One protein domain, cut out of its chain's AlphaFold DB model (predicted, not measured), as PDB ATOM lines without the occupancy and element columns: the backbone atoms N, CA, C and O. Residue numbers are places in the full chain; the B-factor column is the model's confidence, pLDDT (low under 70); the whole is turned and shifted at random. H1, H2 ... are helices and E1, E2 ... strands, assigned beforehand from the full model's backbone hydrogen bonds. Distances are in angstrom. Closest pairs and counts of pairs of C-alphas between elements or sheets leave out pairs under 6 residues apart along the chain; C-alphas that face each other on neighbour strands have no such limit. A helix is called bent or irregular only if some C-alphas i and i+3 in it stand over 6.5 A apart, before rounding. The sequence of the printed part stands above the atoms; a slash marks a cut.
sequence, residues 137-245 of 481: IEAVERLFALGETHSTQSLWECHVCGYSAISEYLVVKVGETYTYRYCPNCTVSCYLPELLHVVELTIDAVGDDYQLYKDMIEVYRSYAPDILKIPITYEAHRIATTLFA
ATOM      1  N   ILE A 137      33.822  13.173  19.350       85.56
ATOM      2  CA  ILE A 137      32.863  12.059  19.417       85.56
ATOM      3  C   ILE A 137      33.594  10.760  19.760       85.56
ATOM      4  O   ILE A 137      33.224  10.087  20.717       85.56
ATOM      5  N   GLU A 138      34.660  10.449  19.025       85.62
ATOM      6  CA  GLU A 138      35.463   9.245  19.251       85.62
ATOM      7  C   GLU A 138      36.069   9.226  20.663       85.62
ATOM      8  O   GLU A 138      36.033   8.196  21.335       85.62
ATOM      9  N   ALA A 139      36.571  10.367  21.147       88.50
ATOM     10  CA  ALA A 139      37.106  10.492  22.503       88.50
ATOM     11  C   ALA A 139      36.051  10.163  23.574       88.50
ATOM     12  O   ALA A 139      36.315   9.390  24.497       88.50
ATOM     13  N   VAL A 140      34.838  10.710  23.434       88.25
ATOM     14  CA  VAL A 140      33.731  10.443  24.366       88.25
ATOM     15  C   VAL A 140      33.294   8.979  24.294       88.25
ATOM     16  O   VAL A 140      33.096   8.345  25.330       88.25
ATOM     17  N   GLU A 141      33.183   8.407  23.094       87.25
ATOM     18  CA  GLU A 141      32.795   7.005  22.922       87.25
ATOM     19  C   GLU A 141      33.801   6.035  23.538       87.25
ATOM     20  O   GLU A 141      33.388   5.067  24.183       87.25
ATOM     21  N   ARG A 142      35.100   6.305  23.370       88.38
ATOM     22  CA  ARG A 142      36.182   5.523  23.979       88.38
ATOM     23  C   ARG A 142      36.142   5.588  25.493       88.38
ATOM     24  O   ARG A 142      36.204   4.545  26.143       88.38
ATOM     25  N   LEU A 143      35.978   6.786  26.053       90.12
ATOM     26  CA  LEU A 143      35.832   6.961  27.492       90.12
ATOM     27  C   LEU A 143      34.622   6.175  28.020       90.12
ATOM     28  O   LEU A 143      34.739   5.467  29.017       90.12
ATOM     29  N   PHE A 144      33.471   6.254  27.349       91.06
ATOM     30  CA  PHE A 144      32.264   5.547  27.785       91.06
ATOM     31  C   PHE A 144      32.426   4.030  27.686       91.06
ATOM     32  O   PHE A 144      32.092   3.323  28.636       91.06
ATOM     33  N   ALA A 145      33.006   3.530  26.591       88.88
ATOM     34  CA  ALA A 145      33.311   2.109  26.428       88.88
ATOM     35  C   ALA A 145      34.286   1.601  27.507       88.88
ATOM     36  O   ALA A 145      34.117   0.498  28.030       88.88
ATOM     37  N   LEU A 146      35.270   2.421  27.895       87.19
ATOM     38  CA  LEU A 146      36.175   2.121  29.004       87.19
ATOM     39  C   LEU A 146      35.420   2.023  30.338       87.19
ATOM     40  O   LEU A 146      35.621   1.077  31.100       87.19
ATOM     41  N   GLY A 147      34.512   2.966  30.608       88.75
ATOM     42  CA  GLY A 147      33.655   2.939  31.796       88.75
ATOM     43  C   GLY A 147      32.761   1.700  31.872       88.75
ATOM     44  O   GLY A 147      32.647   1.098  32.937       88.75
ATOM     45  N   GLU A 148      32.165   1.290  30.750       88.44
ATOM     46  CA  GLU A 148      31.352   0.067  30.640       88.44
ATOM     47  C   GLU A 148      32.190  -1.210  30.818       88.44
ATOM     48  O   GLU A 148      31.782  -2.160  31.486       88.44
ATOM     49  N   THR A 149      33.404  -1.231  30.272       87.00
ATOM     50  CA  THR A 149      34.323  -2.363  30.450       87.00
ATOM     51  C   THR A 149      34.713  -2.502  31.926       87.00
ATOM     52  O   THR A 149      34.570  -3.572  32.519       87.00
ATOM     53  N   HIS A 150      35.101  -1.401  32.575       85.38
ATOM     54  CA  HIS A 150      35.488  -1.397  33.991       85.38
ATOM     55  C   HIS A 150      34.312  -1.581  34.966       85.38
ATOM     56  O   HIS A 150      34.538  -1.847  36.148       85.38
ATOM     57  N   SER A 151      33.061  -1.430  34.518       83.56
ATOM     58  CA  SER A 151      31.890  -1.735  35.351       83.56
ATOM     59  C   SER A 151      31.561  -3.230  35.388       83.56
ATOM     60  O   SER A 151      30.864  -3.670  36.298       83.56
ATOM     61  N   THR A 152      32.078  -4.014  34.434       84.06
ATOM     62  CA  THR A 152      31.807  -5.458  34.317       84.06
ATOM     63  C   THR A 152      32.988  -6.342  34.720       84.06
ATOM     64  O   THR A 152      32.800  -7.521  35.015       84.06
ATOM     65  N   GLN A 153      34.201  -5.792  34.766       84.19
ATOM     66  CA  GLN A 153      35.413  -6.514  35.150       84.19
ATOM     67  C   GLN A 153      35.693  -6.422  36.659       84.19
ATOM     68  O   GLN A 153      35.509  -5.375  37.277       84.19
ATOM     69  N   SER A 154      36.203  -7.508  37.248       80.25
ATOM     70  CA  SER A 154      36.601  -7.562  38.665       80.25
ATOM     71  C   SER A 154      37.986  -6.968  38.939       80.25
ATOM     72  O   SER A 154      38.220  -6.435  40.024       80.25
ATOM     73  N   LEU A 155      38.893  -7.058  37.962       83.62
ATOM     74  CA  LEU A 155      40.229  -6.469  37.969       83.62
ATOM     75  C   LEU A 155      40.482  -5.781  36.629       83.62
ATOM     76  O   LEU A 155      40.072  -6.311  35.595       83.62
ATOM     77  N   TRP A 156      41.151  -4.630  36.648       80.12
ATOM     78  CA  TRP A 156      41.421  -3.847  35.439       80.12
ATOM     79  C   TRP A 156      42.892  -3.499  35.298       80.12
ATOM     80  O   TRP A 156      43.655  -3.478  36.270       80.12
ATOM     81  N   GLU A 157      43.244  -3.151  34.067       82.38
ATOM     82  CA  GLU A 157      44.548  -2.640  33.689       82.38
ATOM     83  C   GLU A 157      44.583  -1.114  33.685       82.38
ATOM     84  O   GLU A 157      43.708  -0.430  33.158       82.38
ATOM     85  N   CYS A 158      45.621  -0.557  34.299       78.19
ATOM     86  CA  CYS A 158      45.877   0.867  34.275       78.19
ATOM     87  C   CYS A 158      46.351   1.293  32.886       78.19
ATOM     88  O   CYS A 158      47.488   1.017  32.518       78.19
ATOM     89  N   HIS A 159      45.557   2.089  32.176       75.69
ATOM     90  CA  HIS A 159      45.957   2.649  30.878       75.69
ATOM     91  C   HIS A 159      47.157   3.619  30.958       75.69
ATOM     92  O   HIS A 159      47.700   4.012  29.933       75.69
ATOM     93  N   VAL A 160      47.576   4.020  32.167       74.56
ATOM     94  CA  VAL A 160      48.751   4.882  32.391       74.56
ATOM     95  C   VAL A 160      50.040   4.074  32.530       74.56
ATOM     96  O   VAL A 160      51.056   4.452  31.964       74.56
ATOM     97  N   CYS A 161      50.027   2.993  33.317       74.75
ATOM     98  CA  CYS A 161      51.251   2.277  33.699       74.75
ATOM     99  C   CYS A 161      51.193   0.752  33.509       74.75
ATOM    100  O   CYS A 161      52.118   0.064  33.931       74.75
ATOM    101  N   GLY A 162      50.117   0.210  32.933       77.31
ATOM    102  CA  GLY A 162      49.947  -1.227  32.668       77.31
ATOM    103  C   GLY A 162      49.663  -2.099  33.899       77.31
ATOM    104  O   GLY A 162      49.598  -3.319  33.799       77.31
ATOM    105  N   TYR A 163      49.502  -1.514  35.091       81.25
ATOM    106  CA  TYR A 163      49.213  -2.280  36.309       81.25
ATOM    107  C   TYR A 163      47.817  -2.928  36.245       81.25
ATOM    108  O   TYR A 163      46.821  -2.210  36.205       81.25
ATOM    109  N   SER A 164      47.744  -4.264  36.269       81.69
ATOM    110  CA  SER A 164      46.547  -5.067  35.941       81.69
ATOM    111  C   SER A 164      45.775  -5.665  37.122       81.69
ATOM    112  O   SER A 164      44.821  -6.418  36.932       81.69
ATOM    113  N   ALA A 165      46.146  -5.313  38.355       83.69
ATOM    114  CA  ALA A 165      45.497  -5.800  39.574       83.69
ATOM    115  C   ALA A 165      44.678  -4.703  40.284       83.69
ATOM    116  O   ALA A 165      44.690  -4.609  41.514       83.69
ATOM    117  N   ILE A 166      43.996  -3.836  39.521       80.00
ATOM    118  CA  ILE A 166      43.137  -2.786  40.093       80.00
ATOM    119  C   ILE A 166      41.747  -3.352  40.363       80.00
ATOM    120  O   ILE A 166      41.022  -3.635  39.417       80.00
ATOM    121  N   SER A 167      41.371  -3.502  41.634       81.00
ATOM    122  CA  SER A 167      40.021  -3.932  42.018       81.00
ATOM    123  C   SER A 167      39.091  -2.750  42.294       81.00
ATOM    124  O   SER A 167      39.527  -1.618  42.510       81.00
ATOM    125  N   GLU A 168      37.787  -3.028  42.364       72.50
ATOM    126  CA  GLU A 168      36.757  -2.040  42.712       72.50
ATOM    127  C   GLU A 168      36.943  -1.375  44.084       72.50
ATOM    128  O   GLU A 168      36.427  -0.280  44.299       72.50
ATOM    129  N   TYR A 169      37.706  -2.003  44.983       75.12
ATOM    130  CA  TYR A 169      37.968  -1.516  46.340       75.12
ATOM    131  C   TYR A 169      39.164  -0.560  46.417       75.12
ATOM    132  O   TYR A 169      39.377   0.073  47.450       75.12
ATOM    133  N   LEU A 170      39.947  -0.432  45.339       74.50
ATOM    134  CA  LEU A 170      41.071   0.503  45.259       74.50
ATOM    135  C   LEU A 170      40.581   1.887  44.831       74.50
ATOM    136  O   LEU A 170      40.779   2.352  43.705       74.50
ATOM    137  N   VAL A 171      39.902   2.540  45.767       70.81
ATOM    138  CA  VAL A 171      39.381   3.896  45.614       70.81
ATOM    139  C   VAL A 171      40.143   4.862  46.510       70.81
ATOM    140  O   VAL A 171      40.560   4.514  47.613       70.81
ATOM    141  N   VAL A 172      40.309   6.094  46.042       67.44
ATOM    142  CA  VAL A 172      40.846   7.195  46.846       67.44
ATOM    143  C   VAL A 172      39.751   8.235  47.005       67.44
ATOM    144  O   VAL A 172      38.951   8.479  46.095       67.44
ATOM    145  N   LYS A 173      39.701   8.814  48.200       67.38
ATOM    146  CA  LYS A 173      38.783   9.890  48.542       67.38
ATOM    147  C   LYS A 173      39.104  11.131  47.715       67.38
ATOM    148  O   LYS A 173      40.258  11.547  47.638       67.38
ATOM    149  N   VAL A 174      38.079  11.715  47.117       61.84
ATOM    150  CA  VAL A 174      38.153  12.934  46.319       61.84
ATOM    151  C   VAL A 174      37.147  13.914  46.889       61.84
ATOM    152  O   VAL A 174      35.937  13.712  46.806       61.84
ATOM    153  N   GLY A 175      37.680  14.955  47.525       57.94
ATOM    154  CA  GLY A 175      36.886  15.790  48.414       57.94
ATOM    155  C   GLY A 175      36.433  15.022  49.660       57.94
ATOM    156  O   GLY A 175      37.079  14.066  50.084       57.94
ATOM    157  N   GLU A 176      35.315  15.437  50.245       55.19
ATOM    158  CA  GLU A 176      34.763  14.839  51.462       55.19
ATOM    159  C   GLU A 176      33.775  13.697  51.195       55.19
ATOM    160  O   GLU A 176      33.693  12.750  51.976       55.19
ATOM    161  N   THR A 177      33.068  13.758  50.067       55.50
ATOM    162  CA  THR A 177      31.862  12.947  49.833       55.50
ATOM    163  C   THR A 177      32.081  11.791  48.863       55.50
ATOM    164  O   THR A 177      31.355  10.801  48.916       55.50
ATOM    165  N   TYR A 178      33.060  11.899  47.963       64.44
ATOM    166  CA  TYR A 178      33.204  10.949  46.868       64.44
ATOM    167  C   TYR A 178      34.515  10.197  46.950       64.44
ATOM    168  O   TYR A 178      35.523  10.656  47.479       64.44
ATOM    169  N   THR A 179      34.489   9.008  46.379       66.75
ATOM    170  CA  THR A 179      35.668   8.197  46.144       66.75
ATOM    171  C   THR A 179      35.658   7.831  44.677       66.75
ATOM    172  O   THR A 179      34.617   7.407  44.164       66.75
ATOM    173  N   TYR A 180      36.786   7.966  43.997       73.56
ATOM    174  CA  TYR A 180      36.921   7.400  42.662       73.56
ATOM    175  C   TYR A 180      38.160   6.513  42.578       73.56
ATOM    176  O   TYR A 180      39.002   6.488  43.472       73.56
ATOM    177  N   ARG A 181      38.207   5.690  41.534       74.44
ATOM    178  CA  ARG A 181      39.190   4.617  41.360       74.44
ATOM    179  C   ARG A 181      40.549   5.167  40.924       74.44
ATOM    180  O   ARG A 181      40.630   5.895  39.934       74.44
ATOM    181  N   TYR A 182      41.607   4.768  41.621       76.12
ATOM    182  CA  TYR A 182      42.980   5.163  41.309       76.12
ATOM    183  C   TYR A 182      43.874   3.946  41.141       76.12
ATOM    184  O   TYR A 182      43.682   2.908  41.776       76.12
ATOM    185  N   CYS A 183      44.899   4.094  40.309       77.06
ATOM    186  CA  CYS A 183      45.933   3.082  40.222       77.06
ATOM    187  C   CYS A 183      46.818   3.137  41.479       77.06
ATOM    188  O   CYS A 183      47.408   4.185  41.737       77.06
ATOM    189  N   PRO A 184      46.995   2.037  42.231       73.12
ATOM    190  CA  PRO A 184      47.883   2.032  43.396       73.12
ATOM    191  C   PRO A 184      49.357   2.208  43.006       73.12
ATOM    192  O   PRO A 184      50.165   2.604  43.837       73.12
ATOM    193  N   ASN A 185      49.710   1.920  41.748       74.56
ATOM    194  CA  ASN A 185      51.078   2.031  41.265       74.56
ATOM    195  C   ASN A 185      51.453   3.475  40.906       74.56
ATOM    196  O   ASN A 185      52.468   3.961  41.388       74.56
ATOM    197  N   CYS A 186      50.650   4.167  40.086       71.00
ATOM    198  CA  CYS A 186      50.968   5.528  39.628       71.00
ATOM    199  C   CYS A 186      50.156   6.650  40.301       71.00
ATOM    200  O   CYS A 186      50.446   7.811  40.037       71.00
ATOM    201  N   THR A 187      49.135   6.320  41.109       71.50
ATOM    202  CA  THR A 187      48.130   7.233  41.720       71.50
ATOM    203  C   THR A 187      47.509   8.250  40.776       71.50
ATOM    204  O   THR A 187      46.991   9.293  41.175       71.50
ATOM    205  N   VAL A 188      47.476   7.908  39.497       74.19
ATOM    206  CA  VAL A 188      46.683   8.621  38.514       74.19
ATOM    207  C   VAL A 188      45.300   7.974  38.451       74.19
ATOM    208  O   VAL A 188      45.169   6.752  38.605       74.19
ATOM    209  N   SER A 189      44.264   8.789  38.227       78.19
ATOM    210  CA  SER A 189      42.935   8.281  37.881       78.19
ATOM    211  C   SER A 189      43.058   7.309  36.711       78.19
ATOM    212  O   SER A 189      43.670   7.634  35.692       78.19
ATOM    213  N   CYS A 190      42.460   6.124  36.823       77.00
ATOM    214  CA  CYS A 190      42.544   5.108  35.766       77.00
ATOM    215  C   CYS A 190      41.946   5.586  34.434       77.00
ATOM    216  O   CYS A 190      42.258   5.035  33.383       77.00
ATOM    217  N   TYR A 191      41.104   6.617  34.487       82.19
ATOM    218  CA  TYR A 191      40.447   7.225  33.337       82.19
ATOM    219  C   TYR A 191      41.174   8.463  32.819       82.19
ATOM    220  O   TYR A 191      40.756   9.006  31.799       82.19
ATOM    221  N   LEU A 192      42.222   8.936  33.511       82.50
ATOM    222  CA  LEU A 192      42.802  10.250  33.244       82.50
ATOM    223  C   LEU A 192      43.203  10.441  31.778       82.50
ATOM    224  O   LEU A 192      42.844  11.476  31.237       82.50
ATOM    225  N   PRO A 193      43.891   9.503  31.103       80.50
ATOM    226  CA  PRO A 193      44.306   9.748  29.724       80.50
ATOM    227  C   PRO A 193      43.131   9.963  28.760       80.50
ATOM    228  O   PRO A 193      43.121  10.929  28.003       80.50
ATOM    229  N   GLU A 194      42.099   9.117  28.833       85.25
ATOM    230  CA  GLU A 194      40.896   9.259  28.000       85.25
ATOM    231  C   GLU A 194      40.093  10.513  28.384       85.25
ATOM    232  O   GLU A 194      39.598  11.235  27.520       85.25
ATOM    233  N   LEU A 195      40.019  10.826  29.682       87.44
ATOM    234  CA  LEU A 195      39.407  12.058  30.179       87.44
ATOM    235  C   LEU A 195      40.123  13.305  29.668       87.44
ATOM    236  O   LEU A 195      39.461  14.268  29.289       87.44
ATOM    237  N   LEU A 196      41.455  13.291  29.633       86.06
ATOM    238  CA  LEU A 196      42.251  14.394  29.110       86.06
ATOM    239  C   LEU A 196      41.951  14.628  27.633       86.06
ATOM    240  O   LEU A 196      41.810  15.781  27.244       86.06
ATOM    241  N   HIS A 197      41.786  13.574  26.828       86.06
ATOM    242  CA  HIS A 197      41.374  13.730  25.432       86.06
ATOM    243  C   HIS A 197      40.005  14.391  25.306       86.06
ATOM    244  O   HIS A 197      39.867  15.339  24.535       86.06
ATOM    245  N   VAL A 198      39.015  13.942  26.086       89.00
ATOM    246  CA  VAL A 198      37.691  14.580  26.103       89.00
ATOM    247  C   VAL A 198      37.814  16.049  26.508       89.00
ATOM    248  O   VAL A 198      37.305  16.916  25.804       89.00
ATOM    249  N   VAL A 199      38.521  16.359  27.596       87.75
ATOM    250  CA  VAL A 199      38.659  17.732  28.101       87.75
ATOM    251  C   VAL A 199      39.387  18.637  27.108       87.75
ATOM    252  O   VAL A 199      38.895  19.725  26.829       87.75
ATOM    253  N   GLU A 200      40.519  18.207  26.556       85.38
ATOM    254  CA  GLU A 200      41.317  18.992  25.607       85.38
ATOM    255  C   GLU A 200      40.547  19.263  24.309       85.38
ATOM    256  O   GLU A 200      40.469  20.414  23.885       85.38
ATOM    257  N   LEU A 201      39.893  18.244  23.739       85.62
ATOM    258  CA  LEU A 201      39.057  18.409  22.545       85.62
ATOM    259  C   LEU A 201      37.800  19.241  22.825       85.62
ATOM    260  O   LEU A 201      37.317  19.937  21.936       85.62
ATOM    261  N   THR A 202      37.276  19.212  24.054       86.56
ATOM    262  CA  THR A 202      36.189  20.116  24.459       86.56
ATOM    263  C   THR A 202      36.688  21.550  24.531       86.56
ATOM    264  O   THR A 202      36.007  22.440  24.043       86.56
ATOM    265  N   ILE A 203      37.877  21.789  25.092       83.94
ATOM    266  CA  ILE A 203      38.491  23.123  25.120       83.94
ATOM    267  C   ILE A 203      38.720  23.632  23.693       83.94
ATOM    268  O   ILE A 203      38.430  24.792  23.423       83.94
ATOM    269  N   ASP A 204      39.183  22.784  22.773       82.44
ATOM    270  CA  ASP A 204      39.307  23.159  21.358       82.44
ATOM    271  C   ASP A 204      37.951  23.515  20.738       82.44
ATOM    272  O   ASP A 204      37.846  24.518  20.041       82.44
ATOM    273  N   ALA A 205      36.905  22.743  21.043       80.88
ATOM    274  CA  ALA A 205      35.562  22.948  20.502       80.88
ATOM    275  C   ALA A 205      34.778  24.110  21.141       80.88
ATOM    276  O   ALA A 205      33.757  24.513  20.599       80.88
ATOM    277  N   VAL A 206      35.174  24.625  22.304       79.62
ATOM    278  CA  VAL A 206      34.474  25.748  22.969       79.62
ATOM    279  C   VAL A 206      35.335  27.009  23.056       79.62
ATOM    280  O   VAL A 206      34.830  28.085  23.373       79.62
ATOM    281  N   GLY A 207      36.632  26.888  22.772       80.19
ATOM    282  CA  GLY A 207      37.605  27.965  22.860       80.19
ATOM    283  C   GLY A 207      37.710  28.542  24.271       80.19
ATOM    284  O   GLY A 207      38.115  27.870  25.222       80.19
ATOM    285  N   ASP A 208      37.369  29.821  24.390       78.44
ATOM    286  CA  ASP A 208      37.400  30.605  25.625       78.44
ATOM    287  C   ASP A 208      36.018  30.749  26.297       78.44
ATOM    288  O   ASP A 208      35.893  31.440  27.310       78.44
ATOM    289  N   ASP A 209      34.975  30.081  25.790       82.25
ATOM    290  CA  ASP A 209      33.639  30.102  26.392       82.25
ATOM    291  C   ASP A 209      33.533  29.084  27.538       82.25
ATOM    292  O   ASP A 209      33.147  27.925  27.364       82.25
ATOM    293  N   TYR A 210      33.891  29.526  28.744       81.88
ATOM    294  CA  TYR A 210      33.881  28.670  29.929       81.88
ATOM    295  C   TYR A 210      32.478  28.163  30.310       81.88
ATOM    296  O   TYR A 210      32.337  27.047  30.810       81.88
ATOM    297  N   GLN A 211      31.422  28.943  30.071       78.81
ATOM    298  CA  GLN A 211      30.063  28.493  30.382       78.81
ATOM    299  C   GLN A 211      29.635  27.391  29.403       78.81
ATOM    300  O   GLN A 211      29.180  26.337  29.847       78.81
ATOM    301  N   LEU A 212      29.927  27.549  28.107       80.81
ATOM    302  CA  LEU A 212      29.703  26.492  27.119       80.81
ATOM    303  C   LEU A 212      30.550  25.242  27.410       80.81
ATOM    304  O   LEU A 212      30.041  24.125  27.326       80.81
ATOM    305  N   TYR A 213      31.815  25.406  27.819       85.12
ATOM    306  CA  TYR A 213      32.649  24.301  28.308       85.12
ATOM    307  C   TYR A 213      31.942  23.532  29.430       85.12
ATOM    308  O   TYR A 213      31.838  22.304  29.391       85.12
ATOM    309  N   LYS A 214      31.416  24.257  30.422       82.44
ATOM    310  CA  LYS A 214      30.717  23.670  31.568       82.44
ATOM    311  C   LYS A 214      29.496  22.871  31.166       82.44
ATOM    312  O   LYS A 214      29.280  21.781  31.697       82.44
ATOM    313  N   ASP A 215      28.729  23.418  30.241       79.06
ATOM    314  CA  ASP A 215      27.533  22.788  29.712       79.06
ATOM    315  C   ASP A 215      27.861  21.509  28.951       79.06
ATOM    316  O   ASP A 215      27.217  20.485  29.164       79.06
ATOM    317  N   MET A 216      28.915  21.523  28.136       80.50
ATOM    318  CA  MET A 216      29.358  20.347  27.389       80.50
ATOM    319  C   MET A 216      29.808  19.202  28.298       80.50
ATOM    320  O   MET A 216      29.402  18.057  28.096       80.50
ATOM    321  N   ILE A 217      30.598  19.496  29.330       86.38
ATOM    322  CA  ILE A 217      31.016  18.476  30.300       86.38
ATOM    323  C   ILE A 217      29.815  17.924  31.075       86.38
ATOM    324  O   ILE A 217      29.752  16.715  31.300       86.38
ATOM    325  N   GLU A 218      28.848  18.768  31.452       80.62
ATOM    326  CA  GLU A 218      27.628  18.314  32.129       80.62
ATOM    327  C   GLU A 218      26.795  17.401  31.224       80.62
ATOM    328  O   GLU A 218      26.284  16.374  31.679       80.62
ATOM    329  N   VAL A 219      26.732  17.702  29.920       80.25
ATOM    330  CA  VAL A 219      26.162  16.777  28.939       80.25
ATOM    331  C   VAL A 219      26.902  15.446  29.010       80.25
ATOM    332  O   VAL A 219      26.266  14.441  29.306       80.25
ATOM    333  N   TYR A 220      28.226  15.397  28.857       85.62
ATOM    334  CA  TYR A 220      28.950  14.117  28.904       85.62
ATOM    335  C   TYR A 220      28.712  13.355  30.206       85.62
ATOM    336  O   TYR A 220      28.393  12.169  30.175       85.62
ATOM    337  N   ARG A 221      28.783  14.044  31.345       85.31
ATOM    338  CA  ARG A 221      28.513  13.484  32.670       85.31
ATOM    339  C   ARG A 221      27.112  12.869  32.757       85.31
ATOM    340  O   ARG A 221      26.972  11.769  33.285       85.31
ATOM    341  N   SER A 222      26.082  13.545  32.244       78.38
ATOM    342  CA  SER A 222      24.692  13.072  32.334       78.38
ATOM    343  C   SER A 222      24.434  11.765  31.570       78.38
ATOM    344  O   SER A 222      23.579  10.980  31.983       78.38
ATOM    345  N   TYR A 223      25.207  11.501  30.511       79.31
ATOM    346  CA  TYR A 223      25.106  10.289  29.689       79.31
ATOM    347  C   TYR A 223      26.182   9.235  29.998       79.31
ATOM    348  O   TYR A 223      26.102   8.118  29.485       79.31
ATOM    349  N   ALA A 224      27.184   9.564  30.814       85.38
ATOM    350  CA  ALA A 224      28.264   8.648  31.146       85.38
ATOM    351  C   ALA A 224      27.799   7.518  32.089       85.38
ATOM    352  O   ALA A 224      26.937   7.742  32.949       85.38
ATOM    353  N   PRO A 225      28.421   6.325  32.005       86.81
ATOM    354  CA  PRO A 225      28.352   5.309  33.054       86.81
ATOM    355  C   PRO A 225      28.582   5.905  34.453       86.81
ATOM    356  O   PRO A 225      29.449   6.762  34.619       86.81
ATOM    357  N   ASP A 226      27.857   5.431  35.475       83.00
ATOM    358  CA  ASP A 226      27.879   6.028  36.828       83.00
ATOM    359  C   ASP A 226      29.288   6.173  37.413       83.00
ATOM    360  O   ASP A 226      29.637   7.197  37.997       83.00
ATOM    361  N   ILE A 227      30.125   5.169  37.168       82.69
ATOM    362  CA  ILE A 227      31.538   5.123  37.541       82.69
ATOM    363  C   ILE A 227      32.377   6.300  37.006       82.69
ATOM    364  O   ILE A 227      33.386   6.660  37.610       82.69
ATOM    365  N   LEU A 228      31.966   6.914  35.894       86.00
ATOM    366  CA  LEU A 228      32.661   8.023  35.240       86.00
ATOM    367  C   LEU A 228      32.109   9.399  35.620       86.00
ATOM    368  O   LEU A 228      32.797  10.393  35.394       86.00
ATOM    369  N   LYS A 229      30.919   9.489  36.227       83.94
ATOM    370  CA  LYS A 229      30.275  10.780  36.537       83.94
ATOM    371  C   LYS A 229      31.143  11.671  37.425       83.94
ATOM    372  O   LYS A 229      31.269  12.868  37.168       83.94
ATOM    373  N   ILE A 230      31.767  11.088  38.448       79.69
ATOM    374  CA  ILE A 230      32.679  11.815  39.339       79.69
ATOM    375  C   ILE A 230      34.021  12.114  38.647       79.69
ATOM    376  O   ILE A 230      34.374  13.291  38.589       79.69
ATOM    377  N   PRO A 231      34.740  11.131  38.056       82.69
ATOM    378  CA  PRO A 231      35.985  11.398  37.330       82.69
ATOM    379  C   PRO A 231      35.881  12.478  36.245       82.69
ATOM    380  O   PRO A 231      36.743  13.352  36.195       82.69
ATOM    381  N   ILE A 232      34.828  12.452  35.414       86.19
ATOM    382  CA  ILE A 232      34.605  13.445  34.349       86.19
ATOM    383  C   ILE A 232      34.581  14.849  34.933       86.19
ATOM    384  O   ILE A 232      35.347  15.714  34.513       86.19
ATOM    385  N   THR A 233      33.721  15.064  35.922       78.94
ATOM    386  CA  THR A 233      33.496  16.401  36.466       78.94
ATOM    387  C   THR A 233      34.710  16.886  37.259       78.94
ATOM    388  O   THR A 233      35.117  18.039  37.118       78.94
ATOM    389  N   TYR A 234      35.349  16.001  38.032       79.12
ATOM    390  CA  TYR A 234      36.540  16.333  38.817       79.12
ATOM    391  C   TYR A 234      37.728  16.745  37.937       79.12
ATOM    392  O   TYR A 234      38.311  17.812  38.137       79.12
ATOM    393  N   GLU A 235      38.083  15.927  36.942       80.94
ATOM    394  CA  GLU A 235      39.253  16.196  36.098       80.94
ATOM    395  C   GLU A 235      39.035  17.396  35.177       80.94
ATOM    396  O   GLU A 235      39.931  18.231  35.017       80.94
ATOM    397  N   ALA A 236      37.821  17.538  34.640       83.94
ATOM    398  CA  ALA A 236      37.440  18.716  33.876       83.94
ATOM    399  C   ALA A 236      37.528  19.991  34.738       83.94
ATOM    400  O   ALA A 236      38.047  21.013  34.288       83.94
ATOM    401  N   HIS A 237      37.134  19.923  36.016       78.44
ATOM    402  CA  HIS A 237      37.209  21.063  36.935       78.44
ATOM    403  C   HIS A 237      38.663  21.430  37.239       78.44
ATOM    404  O   HIS A 237      39.047  22.598  37.165       78.44
ATOM    405  N   ARG A 238      39.506  20.436  37.527       78.25
ATOM    406  CA  ARG A 238      40.935  20.638  37.810       78.25
ATOM    407  C   ARG A 238      41.667  21.345  36.660       78.25
ATOM    408  O   ARG A 238      42.551  22.169  36.898       78.25
ATOM    409  N   ILE A 239      41.306  21.050  35.414       77.69
ATOM    410  CA  ILE A 239      41.889  21.720  34.241       77.69
ATOM    411  C   ILE A 239      41.273  23.104  34.052       77.69
ATOM    412  O   ILE A 239      42.007  24.075  33.875       77.69
ATOM    413  N   ALA A 240      39.948  23.218  34.155       77.81
ATOM    414  CA  ALA A 240      39.240  24.484  34.018       77.81
ATOM    415  C   ALA A 240      39.703  25.541  35.028       77.81
ATOM    416  O   ALA A 240      39.905  26.689  34.655       77.81
ATOM    417  N   THR A 241      39.945  25.161  36.281       73.38
ATOM    418  CA  THR A 241      40.463  26.064  37.326       73.38
ATOM    419  C   THR A 241      41.840  26.629  36.990       73.38
ATOM    420  O   THR A 241      42.133  27.783  37.284       73.38
ATOM    421  N   THR A 242      42.673  25.839  36.315       72.62
ATOM    422  CA  THR A 242      44.001  26.256  35.850       72.62
ATOM    423  C   THR A 242      43.902  27.101  34.575       72.62
ATOM    424  O   THR A 242      44.651  28.059  34.391       72.62
ATOM    425  N   LEU A 243      42.979  26.755  33.672       74.81
ATOM    426  CA  LEU A 243      42.795  27.450  32.403       74.81
ATOM    427  C   LEU A 243      42.108  28.806  32.590       74.81
ATOM    428  O   LEU A 243      42.690  29.798  32.176       74.81
ATOM    429  N   PHE A 244      40.940  28.826  33.233       75.31
ATOM    430  CA  PHE A 244      40.026  29.965  33.385       75.31
ATOM    431  C   PHE A 244      40.172  30.703  34.734       75.31
ATOM    432  O   PHE A 244      39.329  31.526  35.082       75.31
ATOM    433  N   ALA A 245      41.227  30.407  35.508       68.31
ATOM    434  CA  ALA A 245      41.536  31.033  36.802       68.31
ATOM    435  C   ALA A 245      40.364  31.097  37.788       68.31
ATOM    436  O   ALA A 245      40.163  32.117  38.437       68.31
TER     437      ALA A 245
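What this domain is: This is residues 137 to 245 of the 481 residues of the protein "C3H1-type domain-containing protein" of Bodo saltans (UniProt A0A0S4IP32). Helices H3 and H4 lie side by side as a helical hairpin, and H2 packs across them to make a three-helix cluster, while H1 packs on the beginning of H2 and of H4 and runs on beyond the cluster. At that same end, the small strand hairpin E1 and E2 has E2 close by the early part of H4, and the long link after H1, residues 153 to 170, folds back on itself. The printed part has 109 residues, with four named helices and two named strands in the order H1 E1 E2 H2 H3 H4; the two strands make an antiparallel sheet, E1 - E2, and the class is mostly helix. The whole is compact, with a radius of gyration of the C-alphas of 13.7 A and spans of 40 by 29 by 23 A.

How they stand to each other: H1, residues 137 to 152, touches H2, residues 192 to 206, with its residues 139 to 143 alone, the closest C-alphas being those of Ala 139 and Val 198 at 5.5 A; they stand at a shallow tilt of 29 degrees, opposite ways. H1 also touches H4, residues 226 to 243, at a steep tilt of 44 degrees, with the closest C-alphas, Gly 147 and Leu 228, 6.2 A apart. The hairpin of E1, residues 171 to 174, and E2, residues 178 to 181, is antiparallel at 139 degrees, with N 172 and O 180 2.9 A apart and N 174 and O 178 2.8 A apart, both within hydrogen-bond range. The closest C-alphas of E2 and H4, Tyr 180 and Pro 231, are 6.7 A apart. H2 touches H4 at a steep tilt of 57 degrees, with the C-alphas of Val 199 and Ala 236 closest at 6.0 A. H2 touches H3, residues 210 to 223, at a steep tilt of 47 degrees, with Val 206 and Tyr 213 closest at 5.8 A between C-alphas. H3 and H4 form a helical hairpin at a shallow tilt of 12 degrees, opposite ways, with the C-alphas of Arg 221 and Lys 229 closest at 5.0 A. Each O i to N i+4 pair is within hydrogen-bond range in H1, H2 and H3, and 10 of 14 are in H4.

Where its parts are: H1 begins at C-alpha 137, (32.863, 12.059, 19.417), and is 23.0 A long from first to last C-alpha. E1 measures 9.1 A and E2 10.3 A. H2 and H3 are 20.4 A each. H4 is 26.5 A long, ends at C-alpha 243, (42.795, 27.450, 32.403), and is irregular, with C-alphas 227 and 230 7.0 A apart.

The domain as a whole: The two C-alphas farthest apart, those of Ser 154 and Asp 208, are 40.3 A apart. The printed part has no cut. The link from H1 to E1, 18 residues, is long; within it residues 155 to 156 pair with residues 166 to 167, antiparallel. The mean pLDDT of the printed part is 79.8, and residues 172 to 179 and residue 245 are under 70.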